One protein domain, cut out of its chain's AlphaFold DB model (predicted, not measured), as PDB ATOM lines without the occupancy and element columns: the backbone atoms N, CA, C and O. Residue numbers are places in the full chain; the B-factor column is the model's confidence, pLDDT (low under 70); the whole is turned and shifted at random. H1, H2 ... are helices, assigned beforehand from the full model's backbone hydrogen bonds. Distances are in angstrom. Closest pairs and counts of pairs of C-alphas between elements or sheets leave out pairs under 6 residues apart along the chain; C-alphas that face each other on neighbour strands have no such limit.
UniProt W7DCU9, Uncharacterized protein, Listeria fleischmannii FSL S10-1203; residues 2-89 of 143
ATOM      1  N   ASN A   2     145.719 145.481 110.811       84.12
ATOM      2  CA  ASN A   2     146.081 144.091 111.098       84.12
ATOM      3  C   ASN A   2     147.516 144.014 111.651       84.12
ATOM      4  O   ASN A   2     148.280 144.981 111.564       84.12
ATOM      5  N   LYS A   3     147.880 142.856 112.207       85.19
ATOM      6  CA  LYS A   3     149.215 142.602 112.764       85.19
ATOM      7  C   LYS A   3     150.326 142.877 111.750       85.19
ATOM      8  O   LYS A   3     151.312 143.528 112.074       85.19
ATOM      9  N   GLU A   4     150.182 142.351 110.536       86.75
ATOM     10  CA  GLU A   4     151.232 142.430 109.515       86.75
ATOM     11  C   GLU A   4     151.517 143.873 109.108       86.75
ATOM     12  O   GLU A   4     152.670 144.278 109.117       86.75
ATOM     13  N   LEU A   5     150.478 144.677 108.863       87.50
ATOM     14  CA  LEU A   5     150.643 146.085 108.511       87.50
ATOM     15  C   LEU A   5     151.300 146.876 109.646       87.50
ATOM     16  O   LEU A   5     152.155 147.712 109.379       87.50
ATOM     17  N   PHE A   6     150.946 146.584 110.904       88.94
ATOM     18  CA  PHE A   6     151.590 147.207 112.061       88.94
ATOM     19  C   PHE A   6     153.087 146.889 112.117       88.94
ATOM     20  O   PHE A   6     153.894 147.796 112.300       88.94
ATOM     21  N   LEU A   7     153.458 145.615 111.958       89.06
ATOM     22  CA  LEU A   7     154.853 145.184 112.038       89.06
ATOM     23  C   LEU A   7     155.677 145.706 110.861       89.06
ATOM     24  O   LEU A   7     156.786 146.169 111.084       89.06
ATOM     25  N   THR A   8     155.131 145.702 109.643       89.75
ATOM     26  CA  THR A   8     155.802 146.275 108.467       89.75
ATOM     27  C   THR A   8     156.019 147.778 108.626       89.75
ATOM     28  O   THR A   8     157.116 148.270 108.386       89.75
ATOM     29  N   GLU A   9     155.007 148.522 109.083       89.44
ATOM     30  CA  GLU A   9     155.164 149.962 109.306       89.44
ATOM     31  C   GLU A   9     156.167 150.253 110.435       89.44
ATOM     32  O   GLU A   9     156.931 151.215 110.363       89.44
ATOM     33  N   LEU A  10     156.189 149.423 111.481       88.25
ATOM     34  CA  LEU A  10     157.167 149.532 112.559       88.25
ATOM     35  C   LEU A  10     158.586 149.230 112.052       88.25
ATOM     36  O   LEU A  10     159.504 149.993 112.335       88.25
ATOM     37  N   GLU A  11     158.762 148.177 111.255       89.00
ATOM     38  CA  GLU A  11     160.040 147.798 110.648       89.00
ATOM     39  C   GLU A  11     160.615 148.918 109.772       89.00
ATOM     40  O   GLU A  11     161.778 149.288 109.937       89.00
ATOM     41  N   GLU A  12     159.796 149.512 108.897       88.62
ATOM     42  CA  GLU A  12     160.212 150.629 108.038       88.62
ATOM     43  C   GLU A  12     160.686 151.835 108.855       88.62
ATOM     44  O   GLU A  12     161.669 152.493 108.510       88.62
ATOM     45  N   ARG A  13     160.010 152.125 109.970       85.94
ATOM     46  CA  ARG A  13     160.368 153.242 110.854       85.94
ATOM     47  C   ARG A  13     161.630 152.967 111.664       85.94
ATOM     48  O   ARG A  13     162.363 153.902 111.971       85.94
ATOM     49  N   LEU A  14     161.897 151.704 111.975       84.88
ATOM     50  CA  LEU A  14     163.088 151.248 112.690       84.88
ATOM     51  C   LEU A  14     164.246 150.888 111.750       84.88
ATOM     52  O   LEU A  14     165.262 150.365 112.202       84.88
ATOM     53  N   ALA A  15     164.144 151.182 110.453       83.06
ATOM     54  CA  ALA A  15     165.190 150.883 109.474       83.06
ATOM     55  C   ALA A  15     166.536 151.577 109.767       83.06
ATOM     56  O   ALA A  15     167.574 151.130 109.287       83.06
ATOM     57  N   SER A  16     166.539 152.654 110.558       78.00
ATOM     58  CA  SER A  16     167.758 153.331 111.022       78.00
ATOM     59  C   SER A  16     168.414 152.670 112.246       78.00
ATOM     60  O   SER A  16     169.507 153.086 112.640       78.00
ATOM     61  N   LEU A  17     167.784 151.655 112.849       74.19
ATOM     62  CA  LEU A  17     168.393 150.803 113.872       74.19
ATOM     63  C   LEU A  17     169.210 149.671 113.241       74.19
ATOM     64  O   LEU A  17     169.024 149.304 112.077       74.19
ATOM     65  N   ASN A  18     170.105 149.093 114.044       77.12
ATOM     66  CA  ASN A  18     170.825 147.886 113.664       77.12
ATOM     67  C   ASN A  18     169.839 146.734 113.446       77.12
ATOM     68  O   ASN A  18     168.793 146.663 114.088       77.12
ATOM     69  N   GLU A  19     170.196 145.820 112.549       74.69
ATOM     70  CA  GLU A  19     169.367 144.661 112.216       74.69
ATOM     71  C   GLU A  19     169.042 143.803 113.445       74.69
ATOM     72  O   GLU A  19     167.881 143.461 113.637       74.69
ATOM     73  N   SER A  20     170.021 143.579 114.327       72.88
ATOM     74  CA  SER A  20     169.844 142.843 115.587       72.88
ATOM     75  C   SER A  20     168.764 143.449 116.484       72.88
ATOM     76  O   SER A  20     167.874 142.745 116.952       72.88
ATOM     77  N   ASP A  21     168.822 144.763 116.691       74.75
ATOM     78  CA  ASP A  21     167.929 145.466 117.614       74.75
ATOM     79  C   ASP A  21     166.518 145.549 117.020       74.75
ATOM     80  O   ASP A  21     165.517 145.452 117.730       74.75
ATOM     81  N   ARG A  22     166.433 145.707 115.692       82.12
ATOM     82  CA  ARG A  22     165.169 145.727 114.956       82.12
ATOM     83  C   ARG A  22     164.470 144.370 115.013       82.12
ATOM     84  O   ARG A  22     163.267 144.340 115.264       82.12
ATOM     85  N   GLU A  23     165.196 143.275 114.786       82.00
ATOM     86  CA  GLU A  23     164.645 141.916 114.855       82.00
ATOM     87  C   GLU A  23     164.169 141.565 116.265       82.00
ATOM     88  O   GLU A  23     163.036 141.111 116.416       82.00
ATOM     89  N   GLU A  24     164.979 141.843 117.292       81.12
ATOM     90  CA  GLU A  24     164.612 141.591 118.692       81.12
ATOM     91  C   GLU A  24     163.322 142.335 119.064       81.12
ATOM     92  O   GLU A  24     162.393 141.767 119.643       81.12
ATOM     93  N   LEU A  25     163.227 143.608 118.678       82.31
ATOM     94  CA  LEU A  25     162.053 144.414 118.969       82.31
ATOM     95  C   LEU A  25     160.811 143.910 118.211       82.31
ATOM     96  O   LEU A  25     159.725 143.816 118.787       82.31
ATOM     97  N   LEU A  26     160.956 143.565 116.929       86.75
ATOM     98  CA  LEU A  26     159.880 142.966 116.135       86.75
ATOM     99  C   LEU A  26     159.385 141.651 116.748       86.75
ATOM    100  O   LEU A  26     158.176 141.408 116.749       86.75
ATOM    101  N   GLU A  27     160.288 140.822 117.272       86.31
ATOM    102  CA  GLU A  27     159.952 139.569 117.949       86.31
ATOM    103  C   GLU A  27     159.145 139.823 119.231       86.31
ATOM    104  O   GLU A  27     158.081 139.223 119.413       86.31
ATOM    105  N   ASP A  28     159.561 140.787 120.060       84.69
ATOM    106  CA  ASP A  28     158.833 141.182 121.274       84.69
ATOM    107  C   ASP A  28     157.393 141.641 120.952       84.69
ATOM    108  O   ASP A  28     156.426 141.238 121.615       84.69
ATOM    109  N   TYR A  29     157.204 142.434 119.890       85.81
ATOM    110  CA  TYR A  29     155.862 142.839 119.458       85.81
ATOM    111  C   TYR A  29     155.056 141.668 118.885       85.81
ATOM    112  O   TYR A  29     153.861 141.547 119.176       85.81
ATOM    113  N   GLN A  30     155.674 140.771 118.112       88.62
ATOM    114  CA  GLN A  30     155.011 139.557 117.626       88.62
ATOM    115  C   GLN A  30     154.506 138.681 118.777       88.62
ATOM    116  O   GLN A  30     153.381 138.171 118.707       88.62
ATOM    117  N   GLU A  31     155.287 138.552 119.848       87.94
ATOM    118  CA  GLU A  31     154.897 137.819 121.050       87.94
ATOM    119  C   GLU A  31     153.694 138.465 121.748       87.94
ATOM    120  O   GLU A  31     152.758 137.775 122.167       87.94
ATOM    121  N   HIS A  32     153.666 139.798 121.802       83.44
ATOM    122  CA  HIS A  32     152.530 140.557 122.319       83.44
ATOM    123  C   HIS A  32     151.245 140.306 121.522       83.44
ATOM    124  O   HIS A  32     150.185 140.079 122.113       83.44
ATOM    125  N   PHE A  33     151.330 140.276 120.190       86.69
ATOM    126  CA  PHE A  33     150.194 139.916 119.338       86.69
ATOM    127  C   PHE A  33     149.753 138.467 119.540       86.69
ATOM    128  O   PHE A  33     148.552 138.192 119.593       86.69
ATOM    129  N   ARG A  34     150.700 137.536 119.689       87.19
ATOM    130  CA  ARG A  34     150.404 136.122 119.953       87.19
ATOM    131  C   ARG A  34     149.676 135.944 121.283       87.19
ATOM    132  O   ARG A  34     148.656 135.258 121.330       87.19
ATOM    133  N   SER A  35     150.161 136.607 122.327       85.19
ATOM    134  CA  SER A  35     149.569 136.582 123.665       85.19
ATOM    135  C   SER A  35     148.178 137.222 123.678       85.19
ATOM    136  O   SER A  35     147.227 136.614 124.158       85.19
ATOM    137  N   GLY A  36     148.011 138.394 123.054       84.19
ATOM    138  CA  GLY A  36     146.706 139.051 122.944       84.19
ATOM    139  C   GLY A  36     145.681 138.221 122.163       84.19
ATOM    140  O   GLY A  36     144.516 138.144 122.554       84.19
ATOM    141  N   LYS A  37     146.121 137.526 121.107       85.69
ATOM    142  CA  LYS A  37     145.269 136.602 120.348       85.69
ATOM    143  C   LYS A  37     144.874 135.374 121.173       85.69
ATOM    144  O   LYS A  37     143.733 134.928 121.080       85.69
ATOM    145  N   ALA A  38     145.784 134.843 121.992       86.31
ATOM    146  CA  ALA A  38     145.488 133.744 122.914       86.31
ATOM    147  C   ALA A  38     144.480 134.150 124.006       86.31
ATOM    148  O   ALA A  38     143.677 133.327 124.438       86.31
ATOM    149  N   GLU A  39     144.471 135.425 124.399       85.81
ATOM    150  CA  GLU A  39     143.475 136.018 125.302       85.81
ATOM    151  C   GLU A  39     142.115 136.295 124.627       85.81
ATOM    152  O   GLU A  39     141.172 136.710 125.299       85.81
ATOM    153  N   GLY A  40     141.991 136.066 123.315       87.81
ATOM    154  CA  GLY A  40     140.755 136.275 122.557       87.81
ATOM    155  C   GLY A  40     140.508 137.718 122.104       87.81
ATOM    156  O   GLY A  40     139.393 138.026 121.689       87.81
ATOM    157  N   LYS A  41     141.518 138.596 122.169       84.94
ATOM    158  CA  LYS A  41     141.430 139.980 121.670       84.94
ATOM    159  C   LYS A  41     141.595 140.027 120.154       84.94
ATOM    160  O   LYS A  41     142.330 139.217 119.580       84.94
ATOM    161  N   SER A  42     140.946 140.994 119.508       86.00
ATOM    162  CA  SER A  42     141.154 141.236 118.077       86.00
ATOM    163  C   SER A  42     142.505 141.917 117.820       86.00
ATOM    164  O   SER A  42     143.068 142.572 118.700       86.00
ATOM    165  N   GLU A  43     143.044 141.784 116.607       84.12
ATOM    166  CA  GLU A  43     144.305 142.446 116.242       84.12
ATOM    167  C   GLU A  43     144.189 143.970 116.362       84.12
ATOM    168  O   GLU A  43     145.125 144.626 116.810       84.12
ATOM    169  N   GLU A  44     143.020 144.529 116.047       83.44
ATOM    170  CA  GLU A  44     142.741 145.954 116.188       83.44
ATOM    171  C   GLU A  44     142.775 146.407 117.646       83.44
ATOM    172  O   GLU A  44     143.323 147.469 117.917       83.44
ATOM    173  N   GLU A  45     142.227 145.624 118.581       80.12
ATOM    174  CA  GLU A  45     142.283 145.933 120.016       80.12
ATOM    175  C   GLU A  45     143.714 145.873 120.552       80.12
ATOM    176  O   GLU A  45     144.110 146.708 121.369       80.12
ATOM    177  N   ILE A  46     144.507 144.913 120.067       83.31
ATOM    178  CA  ILE A  46     145.920 144.792 120.430       83.31
ATOM    179  C   ILE A  46     146.691 146.007 119.903       83.31
ATOM    180  O   ILE A  46     147.375 146.660 120.689       83.31
ATOM    181  N   VAL A  47     146.518 146.385 118.631       83.38
ATOM    182  CA  VAL A  47     147.111 147.612 118.069       83.38
ATOM    183  C   VAL A  47     146.663 148.842 118.857       83.38
ATOM    184  O   VAL A  47     147.494 149.670 119.205       83.38
ATOM    185  N   LEU A  48     145.377 148.958 119.198       78.88
ATOM    186  CA  LEU A  48     144.867 150.093 119.972       78.88
ATOM    187  C   LEU A  48     145.540 150.191 121.349       78.88
ATOM    188  O   LEU A  48     145.766 151.291 121.850       78.88
ATOM    189  N   SER A  49     145.852 149.043 121.955       77.62
ATOM    190  CA  SER A  49     146.543 148.964 123.242       77.62
ATOM    191  C   SER A  49     148.044 149.254 123.155       77.62
ATOM    192  O   SER A  49     148.603 149.777 124.116       77.62
ATOM    193  N   LEU A  50     148.677 148.932 122.021       79.31
ATOM    194  CA  LEU A  50     150.093 149.192 121.745       79.31
ATOM    195  C   LEU A  50     150.338 150.632 121.267       79.31
ATOM    196  O   LEU A  50     151.400 151.189 121.519       79.31
ATOM    197  N   GLY A  51     149.359 151.248 120.601       78.81
ATOM    198  CA  GLY A  51     149.469 152.581 120.015       78.81
ATOM    199  C   GLY A  51     149.823 152.551 118.526       78.81
ATOM    200  O   GLY A  51     149.464 151.627 117.795       78.81
ATOM    201  N   THR A  52     150.490 153.603 118.044       82.12
ATOM    202  CA  THR A  52     150.870 153.720 116.626       82.12
ATOM    203  C   THR A  52     152.323 153.296 116.402       82.12
ATOM    204  O   THR A  52     153.173 153.655 117.217       82.12
ATOM    205  N   PRO A  53     152.662 152.629 115.281       82.19
ATOM    206  CA  PRO A  53     154.055 152.308 114.946       82.19
ATOM    207  C   PRO A  53     154.966 153.540 114.953       82.19
ATOM    208  O   PRO A  53     156.133 153.467 115.324       82.19
ATOM    209  N   LYS A  54     154.408 154.698 114.576       79.88
ATOM    210  CA  LYS A  54     155.093 155.990 114.598       79.88
ATOM    211  C   LYS A  54     155.530 156.414 115.997       79.88
ATOM    212  O   LYS A  54     156.701 156.727 116.169       79.88
ATOM    213  N   SER A  55     154.605 156.432 116.958       79.44
ATOM    214  CA  SER A  55     154.917 156.845 118.331       79.44
ATOM    215  C   SER A  55     155.944 155.911 118.961       79.44
ATOM    216  O   SER A  55     156.915 156.379 119.530       79.44
ATOM    217  N   ILE A  56     155.791 154.601 118.749       82.06
ATOM    218  CA  ILE A  56     156.729 153.594 119.261       82.06
ATOM    219  C   ILE A  56     158.140 153.827 118.717       82.06
ATOM    220  O   ILE A  56     159.107 153.797 119.472       82.06
ATOM    221  N   ALA A  57     158.273 154.071 117.410       83.00
ATOM    222  CA  ALA A  57     159.573 154.348 116.815       83.00
ATOM    223  C   ALA A  57     160.194 155.641 117.373       83.00
ATOM    224  O   ALA A  57     161.369 155.643 117.725       83.00
ATOM    225  N   GLU A  58     159.413 156.721 117.490       81.12
ATOM    226  CA  GLU A  58     159.872 157.994 118.070       81.12
ATOM    227  C   GLU A  58     160.334 157.835 119.529       81.12
ATOM    228  O   GLU A  58     161.388 158.366 119.887       81.12
ATOM    229  N   ASP A  59     159.613 157.059 120.339       79.75
ATOM    230  CA  ASP A  59     159.976 156.776 121.731       79.75
ATOM    231  C   ASP A  59     161.323 156.037 121.816       79.75
ATOM    232  O   ASP A  59     162.203 156.437 122.576       79.75
ATOM    233  N   ILE A  60     161.531 155.022 120.967       81.44
ATOM    234  CA  ILE A  60     162.783 154.244 120.919       81.44
ATOM    235  C   ILE A  60     163.973 155.119 120.515       81.44
ATOM    236  O   ILE A  60     165.051 155.013 121.104       81.44
ATOM    237  N   PHE A  61     163.805 155.993 119.517       81.12
ATOM    238  CA  PHE A  61     164.876 156.913 119.121       81.12
ATOM    239  C   PHE A  61     165.179 157.939 120.209       81.12
ATOM    240  O   PHE A  61     166.352 158.202 120.467       81.12
ATOM    241  N   THR A  62     164.147 158.473 120.863       78.88
ATOM    242  CA  THR A  62     164.289 159.469 121.932       78.88
ATOM    243  C   THR A  62     165.016 158.880 123.138       78.88
ATOM    244  O   THR A  62     165.973 159.481 123.622       78.88
ATOM    245  N   GLU A  63     164.633 157.677 123.577       69.56
ATOM    246  CA  GLU A  63     165.302 156.977 124.680       69.56
ATOM    247  C   GLU A  63     166.776 156.705 124.345       69.56
ATOM    248  O   GLU A  63     167.662 156.903 125.177       69.56
ATOM    249  N   ARG A  64     167.075 156.327 123.096       70.75
ATOM    250  CA  ARG A  64     168.458 156.106 122.660       70.75
ATOM    251  C   ARG A  64     169.267 157.398 122.576       70.75
ATOM    252  O   ARG A  64     170.461 157.377 122.853       70.75
ATOM    253  N   GLU A  65     168.654 158.507 122.175       67.38
ATOM    254  CA  GLU A  65     169.311 159.815 122.107       67.38
ATOM    255  C   GLU A  65     169.584 160.392 123.505       67.38
ATOM    256  O   GLU A  65     170.658 160.947 123.736       67.38
ATOM    257  N   GLU A  66     168.680 160.180 124.464       62.59
ATOM    258  CA  GLU A  66     168.867 160.555 125.872       62.59
ATOM    259  C   GLU A  66     170.052 159.802 126.503       62.59
ATOM    260  O   GLU A  66     170.874 160.391 127.205       62.59
ATOM    261  N   LEU A  67     170.222 158.521 126.164       61.03
ATOM    262  CA  LEU A  67     171.362 157.711 126.606       61.03
ATOM    263  C   LEU A  67     172.715 158.131 125.996       61.03
ATOM    264  O   LEU A  67     173.764 157.736 126.506       61.03
ATOM    265  N   LEU A  68     172.711 158.921 124.918       59.34
ATOM    266  CA  LEU A  68     173.920 159.449 124.270       59.34
ATOM    267  C   LEU A  68     174.323 160.839 124.794       59.34
ATOM    268  O   LEU A  68     175.375 161.350 124.409       59.34
ATOM    269  N   GLN A  69     173.520 161.455 125.670       55.50
ATOM    270  CA  GLN A  69     173.812 162.769 126.259       55.50
ATOM    271  C   GLN A  69     174.727 162.711 127.496       55.50
ATOM    272  O   GLN A  69     175.175 163.762 127.959       55.50
ATOM    273  N   ASP A  70     175.084 161.519 127.988       50.91
ATOM    274  CA  ASP A  70     176.138 161.357 128.993       50.91
ATOM    275  C   ASP A  70     177.537 161.430 128.330       50.91
ATOM    276  O   ASP A  70     177.886 160.583 127.506       50.91
ATOM    277  N   PRO A  71     178.398 162.410 128.676       58.53
ATOM    278  CA  PRO A  71     179.606 162.739 127.909       58.53
ATOM    279  C   PRO A  71     180.798 161.788 128.130       58.53
ATOM    280  O   PRO A  71     181.937 162.152 127.830       58.53
ATOM    281  N   ILE A  72     180.594 160.585 128.677       58.22
ATOM    282  CA  ILE A  72     181.691 159.699 129.096       58.22
ATOM    283  C   ILE A  72     181.487 158.268 128.581       58.22
ATOM    284  O   ILE A  72     181.238 157.367 129.371       58.22
ATOM    285  N   THR A  73     181.628 158.028 127.272       50.94
ATOM    286  CA  THR A  73     182.280 156.806 126.729       50.94
ATOM    287  C   THR A  73     182.440 156.860 125.194       50.94
ATOM    288  O   THR A  73     181.457 157.076 124.489       50.94
ATOM    289  N   PRO A  74     183.653 156.657 124.635       58.47
ATOM    290  CA  PRO A  74     183.851 156.405 123.201       58.47
ATOM    291  C   PRO A  74     183.276 155.035 122.789       58.47
ATOM    292  O   PRO A  74     183.202 154.138 123.631       58.47
ATOM    293  N   PRO A  75     182.902 154.830 121.511       56.44
ATOM    294  CA  PRO A  75     182.116 153.679 121.095       56.44
ATOM    295  C   PRO A  75     183.019 152.479 120.801       56.44
ATOM    296  O   PRO A  75     183.549 152.346 119.704       56.44
ATOM    297  N   GLU A  76     183.142 151.561 121.752       53.72
ATOM    298  CA  GLU A  76     183.359 150.156 121.413       53.72
ATOM    299  C   GLU A  76     182.231 149.336 122.032       53.72
ATOM    300  O   GLU A  76     182.108 149.225 123.249       53.72
ATOM    301  N   THR A  77     181.376 148.796 121.159       51.41
ATOM    302  CA  THR A  77     180.270 147.875 121.473       51.41
ATOM    303  C   THR A  77     179.293 148.389 122.531       51.41
ATOM    304  O   THR A  77     179.372 148.060 123.712       51.41
ATOM    305  N   TYR A  78     178.327 149.192 122.081       53.28
ATOM    306  CA  TYR A  78     177.237 149.676 122.921       53.28
ATOM    307  C   TYR A  78     176.264 148.526 123.226       53.28
ATOM    308  O   TYR A  78     175.334 148.257 122.472       53.28
ATOM    309  N   TYR A  79     176.518 147.807 124.315       50.22
ATOM    310  CA  TYR A  79     175.542 146.908 124.918       50.22
ATOM    311  C   TYR A  79     174.560 147.757 125.729       50.22
ATOM    312  O   TYR A  79     174.959 148.385 126.710       50.22
ATOM    313  N   VAL A  80     173.289 147.790 125.322       58.19
ATOM    314  CA  VAL A  80     172.222 148.491 126.049       58.19
ATOM    315  C   VAL A  80     171.756 147.589 127.199       58.19
ATOM    316  O   VAL A  80     171.162 146.539 126.942       58.19
ATOM    317  N   PRO A  81     172.002 147.910 128.482       55.25
ATOM    318  CA  PRO A  81     171.380 147.159 129.562       55.25
ATOM    319  C   PRO A  81     169.865 147.426 129.545       55.25
ATOM    320  O   PRO A  81     169.422 148.530 129.862       55.25
ATOM    321  N   ARG A  82     169.070 146.404 129.188       56.81
ATOM    322  CA  ARG A  82     167.595 146.407 129.223       56.81
ATOM    323  C   ARG A  82     167.122 146.772 130.639       56.81
ATOM    324  O   ARG A  82     167.161 145.939 131.547       56.81
ATOM    325  N   LYS A  83     166.675 148.016 130.856       48.12
ATOM    326  CA  LYS A  83     165.891 148.348 132.056       48.12
ATOM    327  C   LYS A  83     164.543 147.632 131.934       48.12
ATOM    328  O   LYS A  83     163.955 147.647 130.854       48.12
ATOM    329  N   PRO A  84     164.045 146.980 133.001       44.12
ATOM    330  CA  PRO A  84     162.753 146.313 132.958       44.12
ATOM    331  C   PRO A  84     161.698 147.349 132.585       44.12
ATOM    332  O   PRO A  84     161.512 148.345 133.290       44.12
ATOM    333  N   THR A  85     161.056 147.113 131.446       54.44
ATOM    334  CA  THR A  85     160.042 147.973 130.852       54.44
ATOM    335  C   THR A  85     158.919 148.143 131.868       54.44
ATOM    336  O   THR A  85     158.064 147.280 132.076       54.44
ATOM    337  N   THR A  86     158.937 149.259 132.597       49.19
ATOM    338  CA  THR A  86     157.843 149.601 133.501       49.19
ATOM    339  C   THR A  86     156.734 150.169 132.641       49.19
ATOM    340  O   THR A  86     156.571 151.376 132.525       49.19
ATOM    341  N   LYS A  87     156.027 149.230 132.004       51.84
ATOM    342  CA  LYS A  87     154.676 149.292 131.455       51.84
ATOM    343  C   LYS A  87     154.053 150.677 131.598       51.84
ATOM    344  O   LYS A  87     153.514 151.016 132.658       51.84
ATOM    345  N   GLU A  88     154.140 151.433 130.506       56.25
ATOM    346  CA  GLU A  88     153.391 152.658 130.247       56.25
ATOM    347  C   GLU A  88     151.978 152.497 130.808       56.25
ATOM    348  O   GLU A  88     151.177 151.644 130.406       56.25
ATOM    349  N   ARG A  89     151.721 153.256 131.873       55.59
ATOM    350  CA  ARG A  89     150.473 153.194 132.616       55.59
ATOM    351  C   ARG A  89     149.374 153.701 131.701       55.59
ATOM    352  O   ARG A  89     149.213 154.912 131.557       55.59
TER     353      ARG A  89
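AT A GLANCE: This is residues 2 to 89 of the 143 residues of an uncharacterized protein of Listeria fleischmannii FSL S10-1203 (UniProt W7DCU9). Picture an open trough of helices: H1 is its floor, H2 folds back beside H1 as one wall, H4 is the other wall and packs on H1 with its first residues, 53 to 57, and short H3 sits at one end. The tail after H4 has no named element; its residues 68 to 79 stick out beyond the helices, and residues 81 to 87 run back past the trough's open side, standing free of it. The printed part has 88 residues, with four named helices in the order H1, H2, H3, H4 and no named strand; its class is all helix, with 53 residues in the helices. It is only just loose, close to compact, with a radius of gyration of the C-alphas of 14.7 A, and elongated, spanning 47 by 26 by 18 A.

HOW THE PARTS SIT: Start at H1, residues 3 to 13, and go on to H2, residues 19 to 38: they form a helical hairpin and touch, at a shallow tilt of 22 degrees, opposite ways. Look at Leu 7 and Leu 26 for their closest C-alphas, 6.9 A apart. Next comes H3, residues 43 to 50, which touches H2 at its residues 33 to 37 alone; the closest C-alphas, of Gly 36 and Ile 46, are 6.3 A apart, and the tilt is a steep 59 degrees. H1 and H3 only just touch, with 3 pairs of C-alphas within 8 A, the closest those of Lys 3 and Glu 43 at 6.0 A. Then find H4, residues 53 to 66: its residues 53 to 57 alone touch H1, the closest C-alphas being those of Leu 10 and Pro 53, 4.8 A apart. H1 and H4 run the same way at a steep tilt of 38 degrees. H2 and H4 are apart, and H3 and H4 are only just apart, with their closest C-alphas at 8.3 A. In H1, H2, H3 and H4, every O i to N i+4 pair is within hydrogen-bond range.

IN THESE COORDINATES: Find C-alpha 3 at (149.215, 142.602, 112.764); from there H1 runs 15.5 A to C-alpha 13. H2 begins at C-alpha 19, at (169.367, 144.661, 112.216), and covers 28.4 A to C-alpha 38. H3 covers 10.5 A from C-alpha 43 to C-alpha 50. H4 covers 20.2 A from C-alpha 53 and ends at C-alpha 66, at (168.867, 160.555, 125.872).

THE WHOLE: The two C-alphas farthest apart are those of Gly 40 and Ile 72, at 47.6 A. Without the stretches that stand free, the body spans 37 by 26 by 20 A. The links H1 to H2, H2 to H3 and H3 to H4 are tight, and the printed part has no cut. In the B-factor column you will find a mean pLDDT of 75.0 for the printed part of this model; residue 63 and residues 65 to 89 are under 70.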